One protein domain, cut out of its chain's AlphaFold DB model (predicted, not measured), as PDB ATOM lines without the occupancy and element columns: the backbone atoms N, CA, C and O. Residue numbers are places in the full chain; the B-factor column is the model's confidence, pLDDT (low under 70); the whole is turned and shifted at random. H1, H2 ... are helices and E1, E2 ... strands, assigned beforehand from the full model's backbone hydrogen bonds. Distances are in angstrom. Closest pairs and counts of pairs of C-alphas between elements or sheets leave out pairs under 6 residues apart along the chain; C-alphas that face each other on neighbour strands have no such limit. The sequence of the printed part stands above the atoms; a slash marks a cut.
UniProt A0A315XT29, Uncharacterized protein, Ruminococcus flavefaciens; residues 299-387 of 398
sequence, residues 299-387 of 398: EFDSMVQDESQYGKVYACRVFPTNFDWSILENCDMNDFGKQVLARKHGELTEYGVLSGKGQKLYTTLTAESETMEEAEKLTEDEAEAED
ATOM      1  N   GLU A 299     149.599 153.181 109.697       97.06
ATOM      2  CA  GLU A 299     150.623 154.167 109.365       97.06
ATOM      3  C   GLU A 299     149.935 155.426 108.826       97.06
ATOM      4  O   GLU A 299     148.927 155.341 108.133       97.06
ATOM      5  N   PHE A 300     150.444 156.598 109.198       97.31
ATOM      6  CA  PHE A 300     149.806 157.880 108.910       97.31
ATOM      7  C   PHE A 300     150.860 158.903 108.506       97.31
ATOM      8  O   PHE A 300     151.876 159.038 109.193       97.31
ATOM      9  N   ASP A 301     150.612 159.616 107.410       95.81
ATOM     10  CA  ASP A 301     151.431 160.737 106.958       95.81
ATOM     11  C   ASP A 301     150.543 161.978 106.787       95.81
ATOM     12  O   ASP A 301     149.814 162.118 105.804       95.81
ATOM     13  N   SER A 302     150.610 162.883 107.769       92.94
ATOM     14  CA  SER A 302     149.832 164.125 107.770       92.94
ATOM     15  C   SER A 302     150.365 165.167 106.786       92.94
ATOM     16  O   SER A 302     149.710 166.171 106.536       92.94
ATOM     17  N   MET A 303     151.568 164.984 106.228       90.94
ATOM     18  CA  MET A 303     152.164 165.958 105.304       90.94
ATOM     19  C   MET A 303     151.656 165.797 103.875       90.94
ATOM     20  O   MET A 303     151.882 166.678 103.050       90.94
ATOM     21  N   VAL A 304     150.996 164.680 103.581       92.19
ATOM     22  CA  VAL A 304     150.488 164.356 102.254       92.19
ATOM     23  C   VAL A 304     149.009 164.699 102.195       92.19
ATOM     24  O   VAL A 304     148.210 164.088 102.894       92.19
ATOM     25  N   GLN A 305     148.666 165.675 101.356       88.19
ATOM     26  CA  GLN A 305     147.323 166.269 101.298       88.19
ATOM     27  C   GLN A 305     146.545 165.897 100.028       88.19
ATOM     28  O   GLN A 305     145.368 166.213  99.901       88.19
ATOM     29  N   ASP A 306     147.198 165.222  99.083       92.69
ATOM     30  CA  ASP A 306     146.578 164.713  97.863       92.69
ATOM     31  C   ASP A 306     147.293 163.443  97.372       92.69
ATOM     32  O   ASP A 306     148.432 163.143  97.755       92.69
ATOM     33  N   GLU A 307     146.637 162.671  96.506       94.94
ATOM     34  CA  GLU A 307     147.189 161.400  96.038       94.94
ATOM     35  C   GLU A 307     148.372 161.579  95.075       94.94
ATOM     36  O   GLU A 307     149.234 160.703  94.995       94.94
ATOM     37  N   SER A 308     148.491 162.727  94.394       94.38
ATOM     38  CA  SER A 308     149.666 163.041  93.571       94.38
ATOM     39  C   SER A 308     150.923 163.178  94.430       94.38
ATOM     40  O   SER A 308     151.982 162.640  94.091       94.38
ATOM     41  N   GLN A 309     150.817 163.874  95.562       93.94
ATOM     42  CA  GLN A 309     151.872 163.971  96.564       93.94
ATOM     43  C   GLN A 309     152.197 162.596  97.137       93.94
ATOM     44  O   GLN A 309     153.375 162.237  97.205       93.94
ATOM     45  N   TYR A 310     151.178 161.801  97.480       96.00
ATOM     46  CA  TYR A 310     151.385 160.450  97.994       96.00
ATOM     47  C   TYR A 310     152.198 159.594  97.021       96.00
ATOM     48  O   TYR A 310     153.207 159.012  97.418       96.00
ATOM     49  N   GLY A 311     151.811 159.571  95.741       94.81
ATOM     50  CA  GLY A 311     152.503 158.816  94.696       94.81
ATOM     51  C   GLY A 311     153.974 159.211  94.560       94.81
ATOM     52  O   GLY A 311     154.851 158.345  94.529       94.81
ATOM     53  N   LYS A 312     154.268 160.518  94.575       92.88
ATOM     54  CA  LYS A 312     155.646 161.041  94.539       92.88
ATOM     55  C   LYS A 312     156.450 160.608  95.766       92.88
ATOM     56  O   LYS A 312     157.560 160.100  95.624       92.88
ATOM     57  N   VAL A 313     155.899 160.780  96.971       94.12
ATOM     58  CA  VAL A 313     156.574 160.401  98.225       94.12
ATOM     59  C   VAL A 313     156.801 158.891  98.282       94.12
ATOM     60  O   VAL A 313     157.890 158.453  98.657       94.12
ATOM     61  N   TYR A 314     155.814 158.093  97.873       94.75
ATOM     62  CA  TYR A 314     155.922 156.641  97.803       94.75
ATOM     63  C   TYR A 314     157.049 156.208  96.864       94.75
ATOM     64  O   TYR A 314     157.935 155.464  97.287       94.75
ATOM     65  N   ALA A 315     157.071 156.722  95.629       92.38
ATOM     66  CA  ALA A 315     158.129 156.424  94.667       92.38
ATOM     67  C   ALA A 315     159.510 156.775  95.242       92.38
ATOM     68  O   ALA A 315     160.419 155.951  95.194       92.38
ATOM     69  N   CYS A 316     159.659 157.948  95.870       90.50
ATOM     70  CA  CYS A 316     160.921 158.381  96.484       90.50
ATOM     71  C   CYS A 316     161.403 157.470  97.618       90.50
ATOM     72  O   CYS A 316     162.610 157.342  97.819       90.50
ATOM     73  N   ARG A 317     160.487 156.868  98.386       91.50
ATOM     74  CA  ARG A 317     160.841 156.001  99.521       91.50
ATOM     75  C   ARG A 317     161.065 154.544  99.115       91.50
ATOM     76  O   ARG A 317     161.840 153.857  99.775       91.50
ATOM     77  N   VAL A 318     160.384 154.073  98.072       91.56
ATOM     78  CA  VAL A 318     160.382 152.656  97.676       91.56
ATOM     79  C   VAL A 318     161.346 152.368  96.528       91.56
ATOM     80  O   VAL A 318     161.910 151.273  96.473       91.56
ATOM     81  N   PHE A 319     161.558 153.311  95.609       89.75
ATOM     82  CA  PHE A 319     162.457 153.088  94.480       89.75
ATOM     83  C   PHE A 319     163.929 153.212  94.899       89.75
ATOM     84  O   PHE A 319     164.256 153.932  95.846       89.75
ATOM     85  N   PRO A 320     164.848 152.518  94.201       87.88
ATOM     86  CA  PRO A 320     166.278 152.662  94.444       87.88
ATOM     87  C   PRO A 320     166.739 154.118  94.316       87.88
ATOM     88  O   PRO A 320     166.259 154.865  93.467       87.88
ATOM     89  N   THR A 321     167.745 154.513  95.097       84.25
ATOM     90  CA  THR A 321     168.278 155.889  95.095       84.25
ATOM     91  C   THR A 321     168.851 156.338  93.747       84.25
ATOM     92  O   THR A 321     168.977 157.536  93.508       84.25
ATOM     93  N   ASN A 322     169.198 155.395  92.866       89.12
ATOM     94  CA  ASN A 322     169.684 155.635  91.507       89.12
ATOM     95  C   ASN A 322     168.605 155.443  90.424       89.12
ATOM     96  O   ASN A 322     168.955 155.280  89.256       89.12
ATOM     97  N   PHE A 323     167.323 155.412  90.797       89.19
ATOM     98  CA  PHE A 323     166.218 155.339  89.847       89.19
ATOM     99  C   PHE A 323     166.221 156.549  88.896       89.19
ATOM    100  O   PHE A 323     166.427 157.688  89.321       89.19
ATOM    101  N   ASP A 324     165.997 156.301  87.604       89.69
ATOM    102  CA  ASP A 324     165.913 157.354  86.592       89.69
ATOM    103  C   ASP A 324     164.533 158.031  86.632       89.69
ATOM    104  O   ASP A 324     163.555 157.546  86.060       89.69
ATOM    105  N   TRP A 325     164.462 159.176  87.314       87.31
ATOM    106  CA  TRP A 325     163.238 159.961  87.490       87.31
ATOM    107  C   TRP A 325     162.644 160.508  86.186       87.31
ATOM    108  O   TRP A 325     161.457 160.831  86.173       87.31
ATOM    109  N   SER A 326     163.410 160.571  85.088       88.94
ATOM    110  CA  SER A 326     162.902 161.055  83.793       88.94
ATOM    111  C   SER A 326     161.775 160.178  83.235       88.94
ATOM    112  O   SER A 326     160.882 160.665  82.545       88.94
ATOM    113  N   ILE A 327     161.743 158.899  83.625       86.94
ATOM    114  CA  ILE A 327     160.688 157.945  83.258       86.94
ATOM    115  C   ILE A 327     159.324 158.372  83.820       86.94
ATOM    116  O   ILE A 327     158.288 158.074  83.232       86.94
ATOM    117  N   LEU A 328     159.324 159.087  84.946       86.81
ATOM    118  CA  LEU A 328     158.126 159.493  85.671       86.81
ATOM    119  C   LEU A 328     157.674 160.929  85.364       86.81
ATOM    120  O   LEU A 328     156.648 161.360  85.886       86.81
ATOM    121  N   GLU A 329     158.403 161.669  84.523       85.38
ATOM    122  CA  GLU A 329     158.164 163.100  84.270       85.38
ATOM    123  C   GLU A 329     156.768 163.382  83.690       85.38
ATOM    124  O   GLU A 329     156.140 164.377  84.041       85.38
ATOM    125  N   ASN A 330     156.255 162.471  82.856       88.38
ATOM    126  CA  ASN A 330     154.923 162.563  82.250       88.38
ATOM    127  C   ASN A 330     153.926 161.547  82.832       88.38
ATOM    128  O   ASN A 330     152.857 161.333  82.259       88.38
ATOM    129  N   CYS A 331     154.277 160.877  83.933       90.25
ATOM    130  CA  CYS A 331     153.381 159.926  84.578       90.25
ATOM    131  C   CYS A 331     152.301 160.652  85.380       90.25
ATOM    132  O   CYS A 331     152.565 161.636  86.076       90.25
ATOM    133  N   ASP A 332     151.086 160.109  85.340       94.44
ATOM    134  CA  ASP A 332     150.003 160.557  86.204       94.44
ATOM    135  C   ASP A 332     150.257 160.080  87.643       94.44
ATOM    136  O   ASP A 332     149.888 158.976  88.046       94.44
ATOM    137  N   MET A 333     150.934 160.924  88.425       93.81
ATOM    138  CA  MET A 333     151.235 160.645  89.832       93.81
ATOM    139  C   MET A 333     149.990 160.555  90.705       93.81
ATOM    140  O   MET A 333     150.036 159.913  91.750       93.81
ATOM    141  N   ASN A 334     148.898 161.199  90.295       94.69
ATOM    142  CA  ASN A 334     147.645 161.145  91.025       94.69
ATOM    143  C   ASN A 334     147.008 159.760  90.879       94.69
ATOM    144  O   ASN A 334     146.685 159.129  91.882       94.69
ATOM    145  N   ASP A 335     146.903 159.250  89.650       96.44
ATOM    146  CA  ASP A 335     146.416 157.887  89.411       96.44
ATOM    147  C   ASP A 335     147.337 156.832  90.045       96.44
ATOM    148  O   ASP A 335     146.871 155.939  90.756       96.44
ATOM    149  N   PHE A 336     148.657 156.985  89.889       95.00
ATOM    150  CA  PHE A 336     149.631 156.105  90.536       95.00
ATOM    151  C   PHE A 336     149.463 156.083  92.062       95.00
ATOM    152  O   PHE A 336     149.370 155.008  92.658       95.00
ATOM    153  N   GLY A 337     149.377 157.255  92.699       96.19
ATOM    154  CA  GLY A 337     149.172 157.373  94.140       96.19
ATOM    155  C   GLY A 337     147.880 156.706  94.608       96.19
ATOM    156  O   GLY A 337     147.926 155.899  95.538       96.19
ATOM    157  N   LYS A 338     146.756 156.949  93.918       96.44
ATOM    158  CA  LYS A 338     145.463 156.298  94.197       96.44
ATOM    159  C   LYS A 338     145.564 154.779  94.136       96.44
ATOM    160  O   LYS A 338     145.134 154.086  95.054       96.44
ATOM    161  N   GLN A 339     146.174 154.254  93.077       95.69
ATOM    162  CA  GLN A 339     146.332 152.816  92.883       95.69
ATOM    163  C   GLN A 339     147.232 152.157  93.934       95.69
ATOM    164  O   GLN A 339     146.967 151.025  94.351       95.69
ATOM    165  N   VAL A 340     148.315 152.824  94.340       95.44
ATOM    166  CA  VAL A 340     149.195 152.332  95.409       95.44
ATOM    167  C   VAL A 340     148.451 152.341  96.739       95.44
ATOM    168  O   VAL A 340     148.490 151.346  97.462       95.44
ATOM    169  N   LEU A 341     147.758 153.436  97.052       95.88
ATOM    170  CA  LEU A 341     147.042 153.603  98.311       95.88
ATOM    171  C   LEU A 341     145.915 152.572  98.460       95.88
ATOM    172  O   LEU A 341     145.835 151.902  99.488       95.88
ATOM    173  N   ALA A 342     145.146 152.339  97.393       95.56
ATOM    174  CA  ALA A 342     144.101 151.319  97.355       95.56
ATOM    175  C   ALA A 342     144.643 149.904  97.634       95.56
ATOM    176  O   ALA A 342     144.051 149.155  98.408       95.56
ATOM    177  N   ARG A 343     145.808 149.538  97.073       95.00
ATOM    178  CA  ARG A 343     146.471 148.244  97.350       95.00
ATOM    179  C   ARG A 343     147.027 148.134  98.770       95.00
ATOM    180  O   ARG A 343     147.276 147.034  99.247       95.00
ATOM    181  N   LYS A 344     147.239 149.262  99.447       94.25
ATOM    182  CA  LYS A 344     147.564 149.313 100.878       94.25
ATOM    183  C   LYS A 344     146.316 149.355 101.760       94.25
ATOM    184  O   LYS A 344     146.460 149.554 102.966       94.25
ATOM    185  N   HIS A 345     145.121 149.204 101.177       94.81
ATOM    186  CA  HIS A 345     143.830 149.412 101.838       94.81
ATOM    187  C   HIS A 345     143.765 150.742 102.601       94.81
ATOM    188  O   HIS A 345     143.112 150.830 103.634       94.81
ATOM    189  N   GLY A 346     144.527 151.732 102.137       95.62
ATOM    190  CA  GLY A 346     144.593 153.048 102.739       95.62
ATOM    191  C   GLY A 346     143.648 154.020 102.057       95.62
ATOM    192  O   GLY A 346     143.064 153.721 101.014       95.62
ATOM    193  N   GLU A 347     143.558 155.204 102.636       96.62
ATOM    194  CA  GLU A 347     142.647 156.253 102.208       96.62
ATOM    195  C   GLU A 347     143.279 157.632 102.416       96.62
ATOM    196  O   GLU A 347     144.103 157.836 103.316       96.62
ATOM    197  N   LEU A 348     142.934 158.570 101.531       97.00
ATOM    198  CA  LEU A 348     143.209 159.985 101.734       97.00
ATOM    199  C   LEU A 348     142.057 160.555 102.563       97.00
ATOM    200  O   LEU A 348     140.922 160.566 102.100       97.00
ATOM    201  N   THR A 349     142.374 161.021 103.764       96.38
ATOM    202  CA  THR A 349     141.426 161.662 104.688       96.38
ATOM    203  C   THR A 349     141.613 163.175 104.662       96.38
ATOM    204  O   THR A 349     142.642 163.666 104.184       96.38
ATOM    205  N   GLU A 350     140.696 163.930 105.265       94.44
ATOM    206  CA  GLU A 350     140.862 165.379 105.449       94.44
ATOM    207  C   GLU A 350     142.049 165.760 106.355       94.44
ATOM    208  O   GLU A 350     142.410 166.932 106.443       94.44
ATOM    209  N   TYR A 351     142.669 164.785 107.027       95.44
ATOM    210  CA  TYR A 351     143.815 164.977 107.922       95.44
ATOM    211  C   TYR A 351     145.147 164.510 107.314       95.44
ATOM    212  O   TYR A 351     146.204 164.709 107.918       95.44
ATOM    213  N   GLY A 352     145.115 163.873 106.141       95.19
ATOM    214  CA  GLY A 352     146.273 163.290 105.463       95.19
ATOM    215  C   GLY A 352     146.057 161.834 105.056       95.19
ATOM    216  O   GLY A 352     144.939 161.319 105.073       95.19
ATOM    217  N   VAL A 353     147.132 161.140 104.681       97.12
ATOM    218  CA  VAL A 353     147.033 159.768 104.161       97.12
ATOM    219  C   VAL A 353     147.175 158.745 105.282       97.12
ATOM    220  O   VAL A 353     148.139 158.776 106.051       97.12
ATOM    221  N   LEU A 354     146.239 157.800 105.334       97.81
ATOM    222  CA  LEU A 354     146.184 156.715 106.309       97.81
ATOM    223  C   LEU A 354     146.316 155.361 105.598       97.81
ATOM    224  O   LEU A 354     145.738 155.151 104.534       97.81
ATOM    225  N   SER A 355     147.082 154.423 106.157       97.44
ATOM    226  CA  SER A 355     147.115 153.044 105.652       97.44
ATOM    227  C   SER A 355     145.885 152.256 106.091       97.44
ATOM    228  O   SER A 355     145.254 152.591 107.086       97.44
ATOM    229  N   GLY A 356     145.635 151.111 105.457       95.88
ATOM    230  CA  GLY A 356     144.753 150.112 106.049       95.88
ATOM    231  C   GLY A 356     145.313 149.556 107.360       95.88
ATOM    232  O   GLY A 356     146.520 149.632 107.631       95.88
ATOM    233  N   LYS A 357     144.437 148.953 108.166       95.56
ATOM    234  CA  LYS A 357     144.812 148.294 109.419       95.56
ATOM    235  C   LYS A 357     145.835 147.179 109.171       95.56
ATOM    236  O   LYS A 357     145.643 146.318 108.313       95.56
ATOM    237  N   GLY A 358     146.948 147.210 109.900       94.50
ATOM    238  CA  GLY A 358     148.071 146.278 109.767       94.50
ATOM    239  C   GLY A 358     148.966 146.510 108.541       94.50
ATOM    240  O   GLY A 358     149.924 145.759 108.339       94.50
ATOM    241  N   GLN A 359     148.684 147.527 107.719       94.31
ATOM    242  CA  GLN A 359     149.452 147.850 106.515       94.31
ATOM    243  C   GLN A 359     150.512 148.924 106.788       94.31
ATOM    244  O   GLN A 359     150.531 149.579 107.826       94.31
ATOM    245  N   LYS A 360     151.427 149.088 105.830       94.69
ATOM    246  CA  LYS A 360     152.438 150.153 105.838       94.69
ATOM    247  C   LYS A 360     152.350 150.968 104.559       94.69
ATOM    248  O   LYS A 360     152.359 150.386 103.472       94.69
ATOM    249  N   LEU A 361     152.319 152.292 104.691       95.62
ATOM    250  CA  LEU A 361     152.227 153.241 103.579       95.62
ATOM    251  C   LEU A 361     153.420 153.088 102.634       95.62
ATOM    252  O   LEU A 361     153.253 152.954 101.427       95.62
ATOM    253  N   TYR A 362     154.635 153.019 103.181       95.38
ATOM    254  CA  TYR A 362     155.866 153.153 102.394       95.38
ATOM    255  C   TYR A 362     156.664 151.857 102.280       95.38
ATOM    256  O   TYR A 362     157.889 151.847 102.397       95.38
ATOM    257  N   THR A 363     155.970 150.742 102.059       93.12
ATOM    258  CA  THR A 363     156.605 149.459 101.729       93.12
ATOM    259  C   THR A 363     156.292 149.037 100.304       93.12
ATOM    260  O   THR A 363     155.205 149.308  99.780       93.12
ATOM    261  N   THR A 364     157.236 148.337  99.679       89.50
ATOM    262  CA  THR A 364     157.082 147.792  98.329       89.50
ATOM    263  C   THR A 364     155.818 146.944  98.224       89.50
ATOM    264  O   THR A 364     155.514 146.155  99.120       89.50
ATOM    265  N   LEU A 365     155.063 147.132  97.145       87.06
ATOM    266  CA  LEU A 365     153.976 146.238  96.767       87.06
ATOM    267  C   LEU A 365     154.574 145.057  96.002       87.06
ATOM    268  O   LEU A 365     155.249 145.244  94.991       87.06
ATOM    269  N   THR A 366     154.349 143.847  96.494       79.06
ATOM    270  CA  THR A 366     154.608 142.621  95.737       79.06
ATOM    271  C   THR A 366     153.336 142.244  94.998       79.06
ATOM    272  O   THR A 366     152.248 142.402  95.552       79.06
ATOM    273  N   ALA A 367     153.453 141.750  93.765       69.56
ATOM    274  CA  ALA A 367     152.314 141.127  93.105       69.56
ATOM    275  C   ALA A 367     151.795 139.985  93.996       69.56
ATOM    276  O   ALA A 367     152.595 139.199  94.511       69.56
ATOM    277  N   GLU A 368     150.482 139.927  94.215       58.28
ATOM    278  CA  GLU A 368     149.861 138.751  94.819       58.28
ATOM    279  C   GLU A 368     150.183 137.544  93.932       58.28
ATOM    280  O   GLU A 368     150.124 137.624  92.703       58.28
ATOM    281  N   SER A 369     150.602 136.442  94.547       43.16
ATOM    282  CA  SER A 369     151.077 135.236  93.869       43.16
ATOM    283  C   SER A 369     149.937 134.424  93.237       43.16
ATOM    284  O   SER A 369     149.894 133.212  93.405       43.16
ATOM    285  N   GLU A 370     149.002 135.061  92.534       46.00
ATOM    286  CA  GLU A 370     147.924 134.366  91.812       46.00
ATOM    287  C   GLU A 370     148.293 134.003  90.364       46.00
ATOM    288  O   GLU A 370     147.450 133.541  89.611       46.00
ATOM    289  N   THR A 371     149.557 134.139  89.950       44.09
ATOM    290  CA  THR A 371     149.988 133.755  88.588       44.09
ATOM    291  C   THR A 371     151.355 133.071  88.528       44.09
ATOM    292  O   THR A 371     151.984 133.065  87.478       44.09
ATOM    293  N   MET A 372     151.828 132.440  89.614       43.47
ATOM    294  CA  MET A 372     152.947 131.492  89.469       43.47
ATOM    295  C   MET A 372     152.473 130.138  88.928       43.47
ATOM    296  O   MET A 372     153.157 129.587  88.083       43.47
ATOM    297  N   GLU A 373     151.274 129.659  89.287       45.34
ATOM    298  CA  GLU A 373     150.733 128.414  88.706       45.34
ATOM    299  C   GLU A 373     150.318 128.567  87.230       45.34
ATOM    300  O   GLU A 373     150.454 127.619  86.463       45.34
ATOM    301  N   GLU A 374     149.844 129.743  86.796       47.53
ATOM    302  CA  GLU A 374     149.534 129.989  85.374       47.53
ATOM    303  C   GLU A 374     150.793 130.257  84.538       47.53
ATOM    304  O   GLU A 374     150.865 129.808  83.395       47.53
ATOM    305  N   ALA A 375     151.808 130.924  85.101       47.22
ATOM    306  CA  ALA A 375     153.097 131.097  84.434       47.22
ATOM    307  C   ALA A 375     153.895 129.783  84.366       47.22
ATOM    308  O   ALA A 375     154.493 129.510  83.330       47.22
ATOM    309  N   GLU A 376     153.860 128.947  85.414       50.97
ATOM    310  CA  GLU A 376     154.479 127.613  85.397       50.97
ATOM    311  C   GLU A 376     153.749 126.668  84.430       50.97
ATOM    312  O   GLU A 376     154.416 125.978  83.661       50.97
ATOM    313  N   LYS A 377     152.407 126.715  84.349       51.03
ATOM    314  CA  LYS A 377     151.645 125.973  83.325       51.03
ATOM    315  C   LYS A 377     151.973 126.396  81.898       51.03
ATOM    316  O   LYS A 377     152.101 125.538  81.035       51.03
ATOM    317  N   LEU A 378     152.135 127.696  81.646       52.25
ATOM    318  CA  LEU A 378     152.548 128.187  80.328       52.25
ATOM    319  C   LEU A 378     153.962 127.710  79.963       52.25
ATOM    320  O   LEU A 378     154.216 127.426  78.798       52.25
ATOM    321  N   THR A 379     154.867 127.570  80.939       54.44
ATOM    322  CA  THR A 379     156.213 127.030  80.692       54.44
ATOM    323  C   THR A 379     156.264 125.502  80.576       54.44
ATOM    324  O   THR A 379     157.116 124.992  79.852       54.44
ATOM    325  N   GLU A 380     155.374 124.762  81.247       54.62
ATOM    326  CA  GLU A 380     155.262 123.302  81.096       54.62
ATOM    327  C   GLU A 380     154.618 122.920  79.751       54.62
ATOM    328  O   GLU A 380     155.143 122.044  79.064       54.62
ATOM    329  N   ASP A 381     153.574 123.633  79.311       54.22
ATOM    330  CA  ASP A 381     152.926 123.400  78.010       54.22
ATOM    331  C   ASP A 381     153.859 123.734  76.819       54.22
ATOM    332  O   ASP A 381     153.796 123.078  75.775       54.22
ATOM    333  N   GLU A 382     154.759 124.720  76.955       54.44
ATOM    334  CA  GLU A 382     155.790 125.013  75.939       54.44
ATOM    335  C   GLU A 382     156.913 123.959  75.915       54.44
ATOM    336  O   GLU A 382     157.409 123.623  74.838       54.44
ATOM    337  N   ALA A 383     157.279 123.381  77.066       54.06
ATOM    338  CA  ALA A 383     158.287 122.322  77.142       54.06
ATOM    339  C   ALA A 383     157.773 120.969  76.602       54.06
ATOM    340  O   ALA A 383     158.530 120.250  75.949       54.06
ATOM    341  N   GLU A 384     156.494 120.631  76.814       54.03
ATOM    342  CA  GLU A 384     155.886 119.420  76.234       54.03
ATOM    343  C   GLU A 384     155.672 119.541  74.710       54.03
ATOM    344  O   GLU A 384     155.801 118.551  73.984       54.03
ATOM    345  N   ALA A 385     155.422 120.750  74.191       53.84
ATOM    346  CA  ALA A 385     155.273 120.986  72.752       53.84
ATOM    347  C   ALA A 385     156.598 120.887  71.967       53.84
ATOM    348  O   ALA A 385     156.586 120.517  70.787       53.84
ATOM    349  N   GLU A 386     157.742 121.190  72.592       52.12
ATOM    350  CA  GLU A 386     159.057 121.011  71.961       52.12
ATOM    351  C   GLU A 386     159.486 119.530  71.921       52.12
ATOM    352  O   GLU A 386     160.003 119.088  70.887       52.12
ATOM    353  N   ASP A 387     159.185 118.732  72.954       49.56
ATOM    354  CA  ASP A 387     159.580 117.310  73.040       49.56
ATOM    355  C   ASP A 387     158.772 116.406  72.072       49.56
ATOM    356  O   ASP A 387     159.307 115.473  71.461       49.56
TER     357      ASP A 387
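This is residues 299 to 387 of the 398 residues of an uncharacterized protein of Ruminococcus flavefaciens (UniProt A0A315XT29). A tiny hairpin, E1 and E2, sits beside two crossed helices, H1 and H3, in a small body from which residues 366 to 387, with H4, stick out as a long arm. The printed part has 89 residues, with four named helices and two named strands in the order H1 H2 H3 E1 E2 H4 along the chain; the 49 residues in named elements are mostly helix, 43 in helices and 6 in strands, and E1 and E2 form an antiparallel sheet. The whole is only just loose, close to extended, with radius of gyration of the C-alphas 17.7 A and spans of 60 by 33 by 21 A.

E1 is residues 347 to 349 and E2 352 to 354. H1, 307 to 318, spans 15.9 A from (147.189, 161.400, 96.038); H2 is 325 to 328; H3, 333 to 343, spans 15.3 A; H4, 372 to 387, spans 22.7 A, ending at (159.580, 117.310, 73.040).

In the hairpin, N 347 and O 354 are 2.9 A apart. H1 and H3 touch, closest at the C-alphas of Gly 311 and Gly 337, 3.7 A, only just about perpendicular at 72 degrees. H2 and H4 touch no helix. Every O i to N i+4 pair is within hydrogen-bond range in H1, H3 and H4; H2 is too short for one.

The farthest C-alphas, of Tyr 351 and Asp 387, are 61.1 A apart. The printed part has no cut; E2 to H4 is a long link. Residues 367 to 387 have pLDDT under 70.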